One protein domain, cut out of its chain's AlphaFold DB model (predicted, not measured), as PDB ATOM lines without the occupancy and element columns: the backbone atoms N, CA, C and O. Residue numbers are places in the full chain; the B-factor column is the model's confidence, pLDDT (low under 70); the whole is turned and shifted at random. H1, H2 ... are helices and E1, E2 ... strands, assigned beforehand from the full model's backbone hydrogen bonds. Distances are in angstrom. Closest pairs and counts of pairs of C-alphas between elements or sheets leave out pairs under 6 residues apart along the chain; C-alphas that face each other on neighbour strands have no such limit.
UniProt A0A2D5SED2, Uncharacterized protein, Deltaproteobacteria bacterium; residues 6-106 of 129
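This is residues 6 to 106 of the 129 residues of an uncharacterized protein of Deltaproteobacteria bacterium (UniProt A0A2D5SED2). One long helix, H2, lies in the middle between two sheets: the twisted sheet of E3, E4 and E5 on one side and the small pair of strands E6 and E7 on the other. A short hairpin of E1 and E2 lies near E4, and the short helix H1 lies at one end of the longest axis, with the turn between E4 and E5 at the other end. The printed part has 101 residues, with named elements in the order E1 E2 E3 E4 E5 E6 H1 E7 H2, and the class is mixed, helices and strands. The larger sheet has the order E3, E4, E5, and the strand pairs of the three sheets are antiparallel. The whole is only just compact, close to loose, with a radius of gyration of the C-alphas of 15.0 A, and it spans 44 by 32 by 26 A.

E1, residues 6 to 9, and E2, residues 14 to 18, form an antiparallel hairpin, with N 8 and O 15 2.8 A apart. E3, residues 22 to 29, E4, residues 35 to 48, and E5, residues 51 to 61, make a meander, each strand the antiparallel neighbour of the one before. N 26 and O 39 are 2.9 A apart between E3 and E4, and N 38 and O 58 are 2.8 A apart between E4 and E5. E4 bends by 105 degrees at residue 43 and E5 by 71 degrees at residue 54. E2 and E4 are near each other, with 9 pairs of C-alphas within 10 A. E6, residues 65 to 69, and E7, residues 88 to 92, are antiparallel neighbours, with N 68 and O 89 3.0 A apart; H1, residues 74 to 80, comes between them in the chain and is not on the larger sheet. H2, residues 93 to 105, is on one face of that sheet, two layers, at a height over the sheet of 10.1 A. It lies over E3 and E4 and runs along the strands, at 21 degrees to E3 on the local plane. The closest C-alphas of E5 and H2 are those of Phe 60 and His 94, 6.1 A apart; those of E7 and H2 are Tyr 89 and Val 96, 6.6 A. H1 and H2 are apart. In H1 and H2 every O i to N i+4 pair is within hydrogen-bond range.

E1 begins at C-alpha 6, (131.802, 128.133, 145.883). E3 measures 20.6 A from first to last C-alpha, E4 26.6 A and E5 28.0 A. H2 measures 17.8 A and ends at C-alpha 105, (140.878, 127.609, 151.106).

The two C-alphas farthest apart are those of Gln 50 and Lys 78, 43.9 A. The printed part has no cut and no long link. Its mean pLDDT is 90.6, and no printed residue is under 70.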
ATOM      1  N   PHE A   6     132.117 127.355 147.071       93.56
ATOM      2  CA  PHE A   6     131.802 128.133 145.883       93.56
ATOM      3  C   PHE A   6     130.678 127.468 145.100       93.56
ATOM      4  O   PHE A   6     130.361 126.292 145.298       93.56
ATOM      5  N   ARG A   7     130.029 128.250 144.239       93.69
ATOM      6  CA  ARG A   7     128.873 127.801 143.473       93.69
ATOM      7  C   ARG A   7     129.130 127.996 141.989       93.69
ATOM      8  O   ARG A   7     129.445 129.105 141.570       93.69
ATOM      9  N   LEU A   8     128.993 126.924 141.221       92.06
ATOM     10  CA  LEU A   8     129.011 126.951 139.765       92.06
ATOM     11  C   LEU A   8     127.574 127.066 139.285       92.06
ATOM     12  O   LEU A   8     126.778 126.152 139.486       92.06
ATOM     13  N   ARG A   9     127.246 128.199 138.672       91.62
ATOM     14  CA  ARG A   9     125.927 128.455 138.100       91.62
ATOM     15  C   ARG A   9     126.000 128.257 136.595       91.62
ATOM     16  O   ARG A   9     126.608 129.061 135.898       91.62
ATOM     17  N   GLY A  10     125.391 127.188 136.106       90.00
ATOM     18  CA  GLY A  10     125.108 126.993 134.691       90.00
ATOM     19  C   GLY A  10     123.632 127.236 134.391       90.00
ATOM     20  O   GLY A  10     122.798 127.303 135.292       90.00
ATOM     21  N   LYS A  11     123.295 127.319 133.101       91.00
ATOM     22  CA  LYS A  11     121.901 127.436 132.642       91.00
ATOM     23  C   LYS A  11     121.055 126.222 133.050       91.00
ATOM     24  O   LYS A  11     119.887 126.368 133.382       91.00
ATOM     25  N   THR A  12     121.654 125.033 133.002       90.38
ATOM     26  CA  THR A  12     120.965 123.754 133.248       90.38
ATOM     27  C   THR A  12     121.304 123.160 134.606       90.38
ATOM     28  O   THR A  12     120.448 122.555 135.243       90.38
ATOM     29  N   TYR A  13     122.550 123.321 135.052       87.88
ATOM     30  CA  TYR A  13     123.051 122.681 136.261       87.88
ATOM     31  C   TYR A  13     123.675 123.691 137.196       87.88
ATOM     32  O   TYR A  13     124.300 124.664 136.774       87.88
ATOM     33  N   ASP A  14     123.537 123.403 138.478       92.19
ATOM     34  CA  ASP A  14     124.038 124.231 139.547       92.19
ATOM     35  C   ASP A  14     124.712 123.357 140.594       92.19
ATOM     36  O   ASP A  14     124.112 122.412 141.109       92.19
ATOM     37  N   TYR A  15     125.963 123.679 140.902       92.69
ATOM     38  CA  TYR A  15     126.766 122.917 141.840       92.69
ATOM     39  C   TYR A  15     127.258 123.810 142.965       92.69
ATOM     40  O   TYR A  15     127.963 124.787 142.725       92.69
ATOM     41  N   LYS A  16     126.957 123.431 144.208       94.44
ATOM     42  CA  LYS A  16     127.628 123.966 145.395       94.44
ATOM     43  C   LYS A  16     128.765 123.022 145.777       94.44
ATOM     44  O   LYS A  16     128.520 121.862 146.092       94.44
ATOM     45  N   ILE A  17     129.995 123.523 145.762       94.62
ATOM     46  CA  ILE A  17     131.209 122.749 146.027       94.62
ATOM     47  C   ILE A  17     131.840 123.276 147.309       94.62
ATOM     48  O   ILE A  17     132.201 124.450 147.391       94.62
ATOM     49  N   GLN A  18     131.953 122.407 148.311       95.25
ATOM     50  CA  GLN A  18     132.633 122.718 149.567       95.25
ATOM     51  C   GLN A  18     134.144 122.744 149.351       95.25
ATOM     52  O   GLN A  18     134.677 121.939 148.583       95.25
ATOM     53  N   TYR A  19     134.842 123.638 150.047       94.19
ATOM     54  CA  TYR A  19     136.291 123.742 149.917       94.19
ATOM     55  C   TYR A  19     137.034 122.497 150.419       94.19
ATOM     56  O   TYR A  19     138.102 122.159 149.899       94.19
ATOM     57  N   ASP A  20     136.442 121.746 151.344       94.06
ATOM     58  CA  ASP A  20     136.990 120.481 151.845       94.06
ATOM     59  C   ASP A  20     137.110 119.413 150.755       94.06
ATOM     60  O   ASP A  20     138.095 118.668 150.724       94.06
ATOM     61  N   ASN A  21     136.193 119.425 149.783       93.94
ATOM     62  CA  ASN A  21     136.158 118.458 148.682       93.94
ATOM     63  C   ASN A  21     137.266 118.693 147.642       93.94
ATOM     64  O   ASN A  21     137.427 117.919 146.703       93.94
ATOM     65  N   LEU A  22     138.033 119.775 147.770       93.31
ATOM     66  CA  LEU A  22     139.092 120.128 146.832       93.31
ATOM     67  C   LEU A  22     140.391 119.412 147.204       93.31
ATOM     68  O   LEU A  22     140.999 119.715 148.228       93.31
ATOM     69  N   LYS A  23     140.868 118.481 146.383       92.06
ATOM     70  CA  LYS A  23     142.106 117.734 146.676       92.06
ATOM     71  C   LYS A  23     143.333 118.295 145.981       92.06
ATOM     72  O   LYS A  23     144.431 118.224 146.521       92.06
ATOM     73  N   LYS A  24     143.162 118.828 144.774       90.81
ATOM     74  CA  LYS A  24     144.257 119.371 143.965       90.81
ATOM     75  C   LYS A  24     143.816 120.685 143.351       90.81
ATOM     76  O   LYS A  24     142.693 120.774 142.874       90.81
ATOM     77  N   PHE A  25     144.703 121.668 143.334       93.06
ATOM     78  CA  PHE A  25     144.486 122.928 142.639       93.06
ATOM     79  C   PHE A  25     145.725 123.227 141.803       93.06
ATOM     80  O   PHE A  25     146.834 123.300 142.336       93.06
ATOM     81  N   MET A  26     145.545 123.316 140.490       92.88
ATOM     82  CA  MET A  26     146.626 123.489 139.529       92.88
ATOM     83  C   MET A  26     146.309 124.634 138.581       92.88
ATOM     84  O   MET A  26     145.176 124.752 138.122       92.88
ATOM     85  N   ILE A  27     147.323 125.426 138.252       92.19
ATOM     86  CA  ILE A  27     147.245 126.459 137.218       92.19
ATOM     87  C   ILE A  27     148.236 126.098 136.136       92.19
ATOM     88  O   ILE A  27     149.409 125.862 136.419       92.19
ATOM     89  N   LEU A  28     147.764 126.058 134.901       90.75
ATOM     90  CA  LEU A  28     148.529 125.614 133.753       90.75
ATOM     91  C   LEU A  28     148.442 126.691 132.665       90.75
ATOM     92  O   LEU A  28     147.336 126.977 132.201       90.75
ATOM     93  N   PRO A  29     149.563 127.302 132.245       90.12
ATOM     94  CA  PRO A  29     149.575 128.100 131.029       90.12
ATOM     95  C   PRO A  29     149.380 127.165 129.835       90.12
ATOM     96  O   PRO A  29     150.079 126.149 129.717       90.12
ATOM     97  N   LYS A  30     148.431 127.489 128.955       86.38
ATOM     98  CA  LYS A  30     148.274 126.738 127.714       86.38
ATOM     99  C   LYS A  30     149.428 127.058 126.753       86.38
ATOM    100  O   LYS A  30     149.989 128.150 126.800       86.38
ATOM    101  N   PRO A  31     149.763 126.132 125.842       83.31
ATOM    102  CA  PRO A  31     150.813 126.353 124.849       83.31
ATOM    103  C   PRO A  31     150.501 127.423 123.808       83.31
ATOM    104  O   PRO A  31     151.400 127.840 123.090       83.31
ATOM    105  N   ASP A  32     149.232 127.813 123.692       85.75
ATOM    106  CA  ASP A  32     148.795 128.859 122.771       85.75
ATOM    107  C   ASP A  32     149.221 130.266 123.219       85.75
ATOM    108  O   ASP A  32     149.024 131.209 122.466       85.75
ATOM    109  N   ASP A  33     149.782 130.401 124.427       83.12
ATOM    110  CA  ASP A  33     150.148 131.661 125.089       83.12
ATOM    111  C   ASP A  33     148.991 132.667 125.255       83.12
ATOM    112  O   ASP A  33     149.196 133.808 125.663       83.12
ATOM    113  N   LEU A  34     147.755 132.229 125.008       90.00
ATOM    114  CA  LEU A  34     146.544 133.048 125.082       90.00
ATOM    115  C   LEU A  34     145.667 132.670 126.268       90.00
ATOM    116  O   LEU A  34     144.853 133.479 126.714       90.00
ATOM    117  N   HIS A  35     145.803 131.448 126.778       92.06
ATOM    118  CA  HIS A  35     144.922 130.939 127.815       92.06
ATOM    119  C   HIS A  35     145.666 130.423 129.042       92.06
ATOM    120  O   HIS A  35     146.754 129.850 128.978       92.06
ATOM    121  N   PHE A  36     144.990 130.542 130.179       92.31
ATOM    122  CA  PHE A  36     145.324 129.834 131.403       92.31
ATOM    123  C   PHE A  36     144.222 128.837 131.730       92.31
ATOM    124  O   PHE A  36     143.035 129.114 131.574       92.31
ATOM    125  N   MET A  37     144.619 127.663 132.204       93.06
ATOM    126  CA  MET A  37     143.712 126.642 132.703       93.06
ATOM    127  C   MET A  37     143.864 126.508 134.210       93.06
ATOM    128  O   MET A  37     144.971 126.326 134.714       93.06
ATOM    129  N   ILE A  38     142.746 126.546 134.924       93.75
ATOM    130  CA  ILE A  38     142.673 126.179 136.335       93.75
ATOM    131  C   ILE A  38     142.025 124.801 136.422       93.75
ATOM    132  O   ILE A  38     140.878 124.618 136.013       93.75
ATOM    133  N   CYS A  39     142.761 123.836 136.965       94.44
ATOM    134  CA  CYS A  39     142.324 122.457 137.141       94.44
ATOM    135  C   CYS A  39     142.184 122.147 138.632       94.44
ATOM    136  O   CYS A  39     143.156 122.203 139.390       94.44
ATOM    137  N   ILE A  40     140.977 121.771 139.042       94.88
ATOM    138  CA  ILE A  40     140.625 121.486 140.427       94.88
ATOM    139  C   ILE A  40     140.209 120.022 140.542       94.88
ATOM    140  O   ILE A  40     139.230 119.605 139.933       94.88
ATOM    141  N   GLY A  41     140.951 119.236 141.318       95.75
ATOM    142  CA  GLY A  41     140.584 117.862 141.661       95.75
ATOM    143  C   GLY A  41     139.547 117.835 142.777       95.75
ATOM    144  O   GLY A  41     139.736 118.498 143.799       95.75
ATOM    145  N   LEU A  42     138.485 117.058 142.584       95.12
ATOM    146  CA  LEU A  42     137.312 116.972 143.447       95.12
ATOM    147  C   LEU A  42     137.151 115.559 144.010       95.12
ATOM    148  O   LEU A  42     137.146 114.579 143.264       95.12
ATOM    149  N   ASP A  43     136.985 115.473 145.324       94.25
ATOM    150  CA  ASP A  43     136.693 114.246 146.058       94.25
ATOM    151  C   ASP A  43     135.698 114.560 147.194       94.25
ATOM    152  O   ASP A  43     136.081 115.230 148.157       94.25
ATOM    153  N   PRO A  44     134.418 114.151 147.079       95.00
ATOM    154  CA  PRO A  44     133.857 113.314 146.014       95.00
ATOM    155  C   PRO A  44     133.741 114.036 144.651       95.00
ATOM    156  O   PRO A  44     133.627 115.265 144.607       95.00
ATOM    157  N   PRO A  45     133.723 113.290 143.525       95.12
ATOM    158  CA  PRO A  45     133.558 113.864 142.189       95.12
ATOM    159  C   PRO A  45     132.170 114.493 142.014       95.12
ATOM    160  O   PRO A  45     131.180 114.009 142.575       95.12
ATOM    161  N   LEU A  46     132.071 115.518 141.161       93.56
ATOM    162  CA  LEU A  46     130.773 116.058 140.748       93.56
ATOM    163  C   LEU A  46     129.977 114.989 140.010       93.56
ATOM    164  O   LEU A  46     130.537 114.186 139.266       93.56
ATOM    165  N   ARG A  47     128.658 114.993 140.193       92.06
ATOM    166  CA  ARG A  47     127.755 114.060 139.518       92.06
ATOM    167  C   ARG A  47     126.811 114.808 138.596       92.06
ATOM    168  O   ARG A  47     126.194 115.791 138.996       92.06
ATOM    169  N   GLN A  48     126.665 114.296 137.383       90.00
ATOM    170  CA  GLN A  48     125.665 114.754 136.428       90.00
ATOM    171  C   GLN A  48     124.985 113.525 135.834       90.00
ATOM    172  O   GLN A  48     125.531 112.848 134.963       90.00
ATOM    173  N   GLY A  49     123.809 113.192 136.370       90.69
ATOM    174  CA  GLY A  49     123.180 111.901 136.101       90.69
ATOM    175  C   GLY A  49     124.100 110.750 136.519       90.69
ATOM    176  O   GLY A  49     124.530 110.679 137.672       90.69
ATOM    177  N   GLN A  50     124.417 109.867 135.572       92.12
ATOM    178  CA  GLN A  50     125.311 108.724 135.798       92.12
ATOM    179  C   GLN A  50     126.802 109.088 135.689       92.12
ATOM    180  O   GLN A  50     127.652 108.367 136.214       92.12
ATOM    181  N   THR A  51     127.134 110.216 135.057       93.44
ATOM    182  CA  THR A  51     128.520 110.631 134.821       93.44
ATOM    183  C   THR A  51     129.126 111.277 136.063       93.44
ATOM    184  O   THR A  51     128.481 112.069 136.758       93.44
ATOM    185  N   ARG A  52     130.395 110.948 136.334       94.62
ATOM    186  CA  ARG A  52     131.188 111.517 137.429       94.62
ATOM    187  C   ARG A  52     132.330 112.360 136.868       94.62
ATOM    188  O   ARG A  52     133.099 111.868 136.050       94.62
ATOM    189  N   TYR A  53     132.478 113.583 137.365       95.06
ATOM    190  CA  TYR A  53     133.568 114.496 137.024       95.06
ATOM    191  C   TYR A  53     134.494 114.682 138.235       95.06
ATOM    192  O   TYR A  53     134.186 115.466 139.138       95.06
ATOM    193  N   PRO A  54     135.623 113.954 138.289       95.50
ATOM    194  CA  PRO A  54     136.610 114.090 139.363       95.50
ATOM    195  C   PRO A  54     137.474 115.347 139.231       95.50
ATOM    196  O   PRO A  54     138.195 115.690 140.164       95.50
ATOM    197  N   PHE A  55     137.412 116.043 138.096       95.19
ATOM    198  CA  PHE A  55     138.115 117.299 137.883       95.19
ATOM    199  C   PHE A  55     137.163 118.356 137.338       95.19
ATOM    200  O   PHE A  55     136.376 118.088 136.432       95.19
ATOM    201  N   LEU A  56     137.275 119.564 137.880       93.81
ATOM    202  CA  LEU A  56     136.729 120.781 137.303       93.81
ATOM    203  C   LEU A  56     137.859 121.515 136.585       93.81
ATOM    204  O   LEU A  56     138.898 121.788 137.183       93.81
ATOM    205  N   VAL A  57     137.648 121.843 135.316       94.00
ATOM    206  CA  VAL A  57     138.625 122.554 134.490       94.00
ATOM    207  C   VAL A  57     137.985 123.841 133.991       94.00
ATOM    208  O   VAL A  57     136.912 123.807 133.395       94.00
ATOM    209  N   MET A  58     138.635 124.971 134.250       93.12
ATOM    210  CA  MET A  58     138.203 126.298 133.814       93.12
ATOM    211  C   MET A  58     139.283 126.902 132.925       93.12
ATOM    212  O   MET A  58     140.464 126.831 133.267       93.12
ATOM    213  N   GLN A  59     138.885 127.484 131.796       92.56
ATOM    214  CA  GLN A  59     139.785 128.170 130.872       92.56
ATOM    215  C   GLN A  59     139.517 129.672 130.942       92.56
ATOM    216  O   GLN A  59     138.377 130.104 130.807       92.56
ATOM    217  N   PHE A  60     140.580 130.443 131.124       93.81
ATOM    218  CA  PHE A  60     140.574 131.899 131.183       93.81
ATOM    219  C   PHE A  60     141.440 132.444 130.057       93.81
ATOM    220  O   PHE A  60     142.438 131.814 129.690       93.81
ATOM    221  N   LYS A  61     141.088 133.611 129.520       92.81
ATOM    222  CA  LYS A  61     141.990 134.346 128.631       92.81
ATOM    223  C   LYS A  61     143.075 135.023 129.469       92.81
ATOM    224  O   LYS A  61     142.829 135.447 130.597       92.81
ATOM    225  N   LYS A  62     144.291 135.085 128.935       88.69
ATOM    226  CA  LYS A  62     145.455 135.688 129.598       88.69
ATOM    227  C   LYS A  62     145.255 137.181 129.848       88.69
ATOM    228  O   LYS A  62     145.528 137.629 130.955       88.69
ATOM    229  N   ASP A  63     144.700 137.878 128.860       89.56
ATOM    230  CA  ASP A  63     144.538 139.338 128.853       89.56
ATOM    231  C   ASP A  63     143.162 139.795 129.374       89.56
ATOM    232  O   ASP A  63     142.775 140.949 129.227       89.56
ATOM    233  N   GLU A  64     142.374 138.879 129.940       92.50
ATOM    234  CA  GLU A  64     141.096 139.226 130.554       92.50
ATOM    235  C   GLU A  64     141.347 139.768 131.957       92.50
ATOM    236  O   GLU A  64     141.624 139.009 132.886       92.50
ATOM    237  N   GLU A  65     141.274 141.087 132.094       91.25
ATOM    238  CA  GLU A  65     141.394 141.793 133.365       91.25
ATOM    239  C   GLU A  65     140.030 142.018 134.009       91.25
ATOM    240  O   GLU A  65     139.003 142.149 133.339       91.25
ATOM    241  N   VAL A  66     140.020 142.044 135.339       93.12
ATOM    242  CA  VAL A  66     138.808 142.282 136.114       93.12
ATOM    243  C   VAL A  66     139.124 143.133 137.336       93.12
ATOM    244  O   VAL A  66     140.151 142.946 137.995       93.12
ATOM    245  N   THR A  67     138.202 144.031 137.665       91.75
ATOM    246  CA  THR A  67     138.186 144.747 138.939       91.75
ATOM    247  C   THR A  67     137.119 144.117 139.828       91.75
ATOM    248  O   THR A  67     135.944 144.093 139.456       91.75
ATOM    249  N   ILE A  68     137.514 143.557 140.972       89.88
ATOM    250  CA  ILE A  68     136.590 142.905 141.913       89.88
ATOM    251  C   ILE A  68     136.785 143.487 143.305       89.88
ATOM    252  O   ILE A  68     137.869 143.373 143.876       89.88
ATOM    253  N   ASP A  69     135.700 144.005 143.875       89.88
ATOM    254  CA  ASP A  69     135.610 144.339 145.293       89.88
ATOM    255  C   ASP A  69     135.026 143.146 146.064       89.88
ATOM    256  O   ASP A  69     133.959 142.613 145.729       89.88
ATOM    257  N   LEU A  70     135.734 142.686 147.097       87.31
ATOM    258  CA  LEU A  70     135.249 141.617 147.960       87.31
ATOM    259  C   LEU A  70     134.158 142.150 148.888       87.31
ATOM    260  O   LEU A  70     134.391 143.015 149.727       87.31
ATOM    261  N   ASN A  71     132.968 141.563 148.793       88.19
ATOM    262  CA  ASN A  71     131.857 141.880 149.684       88.19
ATOM    263  C   ASN A  71     132.018 141.176 151.046       88.19
ATOM    264  O   ASN A  71     131.376 140.155 151.310       88.19
ATOM    265  N   MET A  72     132.923 141.684 151.883       84.38
ATOM    266  CA  MET A  72     133.208 141.191 153.233       84.38
ATOM    267  C   MET A  72     133.280 142.368 154.210       84.38
ATOM    268  O   MET A  72     133.699 143.460 153.837       84.38
ATOM    269  N   THR A  73     132.887 142.153 155.466       86.81
ATOM    270  CA  THR A  73     133.029 143.184 156.503       86.81
ATOM    271  C   THR A  73     134.503 143.404 156.843       86.81
ATOM    272  O   THR A  73     135.306 142.465 156.821       86.81
ATOM    273  N   GLU A  74     134.868 144.639 157.194       83.06
ATOM    274  CA  GLU A  74     136.250 144.968 157.566       83.06
ATOM    275  C   GLU A  74     136.759 144.146 158.755       83.06
ATOM    276  O   GLU A  74     137.932 143.786 158.794       83.06
ATOM    277  N   GLU A  75     135.883 143.843 159.712       84.81
ATOM    278  CA  GLU A  75     136.186 143.027 160.890       84.81
ATOM    279  C   GLU A  75     136.649 141.628 160.476       84.81
ATOM    280  O   GLU A  75     137.758 141.207 160.805       84.81
ATOM    281  N   LEU A  76     135.859 140.942 159.646       84.19
ATOM    282  CA  LEU A  76     136.171 139.592 159.178       84.19
ATOM    283  C   LEU A  76     137.439 139.574 158.312       84.19
ATOM    284  O   LEU A  76     138.227 138.625 158.363       84.19
ATOM    285  N   MET A  77     137.654 140.642 157.544       83.50
ATOM    286  CA  MET A  77     138.858 140.827 156.743       83.50
ATOM    287  C   MET A  77     140.106 140.977 157.623       83.50
ATOM    288  O   MET A  77     141.108 140.303 157.386       83.50
ATOM    289  N   LYS A  78     140.036 141.809 158.669       84.25
ATOM    290  CA  LYS A  78     141.142 142.073 159.604       84.25
ATOM    291  C   LYS A  78     141.439 140.888 160.524       84.25
ATOM    292  O   LYS A  78     142.602 140.667 160.849       84.25
ATOM    293  N   GLU A  79     140.428 140.130 160.938       85.06
ATOM    294  CA  GLU A  79     140.595 139.033 161.899       85.06
ATOM    295  C   GLU A  79     141.025 137.713 161.248       85.06
ATOM    296  O   GLU A  79     141.942 137.054 161.735       85.06
ATOM    297  N   LYS A  80     140.374 137.302 160.149       81.44
ATOM    298  CA  LYS A  80     140.568 135.961 159.560       81.44
ATOM    299  C   LYS A  80     141.453 135.942 158.316       81.44
ATOM    300  O   LYS A  80     142.165 134.958 158.078       81.44
ATOM    301  N   TYR A  81     141.375 136.995 157.504       85.12
ATOM    302  CA  TYR A  81     141.934 137.017 156.147       85.12
ATOM    303  C   TYR A  81     143.038 138.048 155.942       85.12
ATOM    304  O   TYR A  81     143.509 138.219 154.816       85.12
ATOM    305  N   LYS A  82     143.496 138.674 157.028       77.56
ATOM    306  CA  LYS A  82     144.644 139.570 157.015       77.56
ATOM    307  C   LYS A  82     145.836 138.864 156.367       77.56
ATOM    308  O   LYS A  82     146.100 137.694 156.651       77.56
ATOM    309  N   ASP A  83     146.471 139.556 155.427       82.50
ATOM    310  CA  ASP A  83     147.604 139.087 154.614       82.50
ATOM    311  C   ASP A  83     147.300 137.920 153.645       82.50
ATOM    312  O   ASP A  83     148.189 137.460 152.926       82.50
ATOM    313  N   LYS A  84     146.052 137.431 153.589       85.00
ATOM    314  CA  LYS A  84     145.619 136.349 152.681       85.00
ATOM    315  C   LYS A  84     144.763 136.837 151.523       85.00
ATOM    316  O   LYS A  84     144.802 136.226 150.456       85.00
ATOM    317  N   LEU A  85     143.946 137.856 151.764       87.81
ATOM    318  CA  LEU A  85     143.059 138.455 150.779       87.81
ATOM    319  C   LEU A  85     143.244 139.973 150.790       87.81
ATOM    320  O   LEU A  85     143.515 140.563 151.834       87.81
ATOM    321  N   GLU A  86     143.036 140.593 149.638       87.25
ATOM    322  CA  GLU A  86     142.909 142.038 149.474       87.25
ATOM    323  C   GLU A  86     141.429 142.413 149.304       87.25
ATOM    324  O   GLU A  86     140.652 141.618 148.768       87.25
ATOM    325  N   PRO A  87     140.993 143.588 149.790       87.00
ATOM    326  CA  PRO A  87     139.593 144.003 149.692       87.00
ATOM    327  C   PRO A  87     139.182 144.327 148.253       87.00
ATOM    328  O   PRO A  87     138.018 144.161 147.898       87.00
ATOM    329  N   ARG A  88     140.138 144.750 147.424       89.75
ATOM    330  CA  ARG A  88     139.944 145.099 146.022       89.75
ATOM    331  C   ARG A  88     141.066 144.493 145.197       89.75
ATOM    332  O   ARG A  88     142.226 144.653 145.553       89.75
ATOM    333  N   TYR A  89     140.705 143.848 144.095       91.38
ATOM    334  CA  TYR A  89     141.642 143.303 143.119       91.38
ATOM    335  C   TYR A  89     141.492 144.014 141.783       91.38
ATOM    336  O   TYR A  89     140.371 144.265 141.339       91.38
ATOM    337  N   GLU A  90     142.618 144.260 141.126       91.88
ATOM    338  CA  GLU A  90     142.693 144.774 139.760       91.88
ATOM    339  C   GLU A  90     143.853 144.071 139.056       91.88
ATOM    340  O   GLU A  90     145.023 144.395 139.251       91.88
ATOM    341  N   SER A  91     143.539 142.974 138.370       91.88
ATOM    342  CA  SER A  91     144.525 142.047 137.803       91.88
ATOM    343  C   SER A  91     143.859 141.106 136.792       91.88
ATOM    344  O   SER A  91     142.626 141.029 136.736       91.88
ATOM    345  N   PRO A  92     144.642 140.319 136.030       92.12
ATOM    346  CA  PRO A  92     144.094 139.270 135.181       92.12
ATOM    347  C   PRO A  92     143.202 138.296 135.965       92.12
ATOM    348  O   PRO A  92     143.573 137.810 137.037       92.12
ATOM    349  N   LEU A  93     142.045 137.948 135.403       92.56
ATOM    350  CA  LEU A  93     140.988 137.160 136.045       92.56
ATOM    351  C   LEU A  93     141.502 135.832 136.616       92.56
ATOM    352  O   LEU A  93     141.144 135.445 137.729       92.56
ATOM    353  N   HIS A  94     142.396 135.150 135.896       91.44
ATOM    354  CA  HIS A  94     142.999 133.900 136.362       91.44
ATOM    355  C   HIS A  94     143.823 134.081 137.652       91.44
ATOM    356  O   HIS A  94     143.841 133.183 138.499       91.44
ATOM    357  N   GLN A  95     144.482 135.232 137.825       91.69
ATOM    358  CA  GLN A  95     145.244 135.561 139.029       91.69
ATOM    359  C   GLN A  95     144.309 135.892 140.182       91.69
ATOM    360  O   GLN A  95     144.475 135.327 141.262       91.69
ATOM    361  N   VAL A  96     143.286 136.714 139.937       92.38
ATOM    362  CA  VAL A  96     142.295 137.084 140.957       92.38
ATOM    363  C   VAL A  96     141.588 135.840 141.494       92.38
ATOM    364  O   VAL A  96     141.575 135.604 142.701       92.38
ATOM    365  N   VAL A  97     141.087 134.966 140.611       91.44
ATOM    366  CA  VAL A  97     140.449 133.697 141.013       91.44
ATOM    367  C   VAL A  97     141.405 132.839 141.837       91.44
ATOM    368  O   VAL A  97     141.011 132.281 142.858       91.44
ATOM    369  N   THR A  98     142.672 132.751 141.432       91.56
ATOM    370  CA  THR A  98     143.694 131.983 142.153       91.56
ATOM    371  C   THR A  98     143.965 132.531 143.549       91.56
ATOM    372  O   THR A  98     144.024 131.758 144.505       91.56
ATOM    373  N   GLN A  99     144.160 133.843 143.671       91.00
ATOM    374  CA  GLN A  99     144.473 134.504 144.936       91.00
ATOM    375  C   GLN A  99     143.297 134.390 145.902       91.00
ATOM    376  O   GLN A  99     143.478 133.920 147.024       91.00
ATOM    377  N   VAL A 100     142.081 134.684 145.431       91.06
ATOM    378  CA  VAL A 100     140.854 134.541 146.222       91.06
ATOM    379  C   VAL A 100     140.675 133.099 146.693       91.06
ATOM    380  O   VAL A 100     140.412 132.844 147.866       91.06
ATOM    381  N   PHE A 101     140.876 132.126 145.805       90.50
ATOM    382  CA  PHE A 101     140.750 130.718 146.161       90.50
ATOM    383  C   PHE A 101     141.817 130.274 147.164       90.50
ATOM    384  O   PHE A 101     141.511 129.558 148.117       90.50
ATOM    385  N   ARG A 102     143.069 130.709 146.997       91.06
ATOM    386  CA  ARG A 102     144.150 130.430 147.948       91.06
ATOM    387  C   ARG A 102     143.861 131.051 149.313       91.06
ATOM    388  O   ARG A 102     144.060 130.378 150.320       91.06
ATOM    389  N   GLY A 103     143.380 132.292 149.351       89.94
ATOM    390  CA  GLY A 103     143.065 132.987 150.596       89.94
ATOM    391  C   GLY A 103     141.884 132.365 151.344       89.94
ATOM    392  O   GLY A 103     141.957 132.215 152.560       89.94
ATOM    393  N   LEU A 104     140.849 131.920 150.622       89.62
ATOM    394  CA  LEU A 104     139.673 131.262 151.207       89.62
ATOM    395  C   LEU A 104     139.934 129.814 151.633       89.62
ATOM    396  O   LEU A 104     139.464 129.381 152.678       89.62
ATOM    397  N   THR A 105     140.676 129.044 150.835       89.44
ATOM    398  CA  THR A 105     140.878 127.609 151.106       89.44
ATOM    399  C   THR A 105     142.130 127.309 151.921       89.44
ATOM    400  O   THR A 105     142.250 126.215 152.469       89.44
ATOM    401  N   GLY A 106     143.112 128.215 151.934       88.06
ATOM    402  CA  GLY A 106     144.447 127.965 152.482       88.06
ATOM    403  C   GLY A 106     145.234 126.869 151.750       88.06
ATOM    404  O   GLY A 106     146.326 126.501 152.184       88.06
TER     405      GLY A 106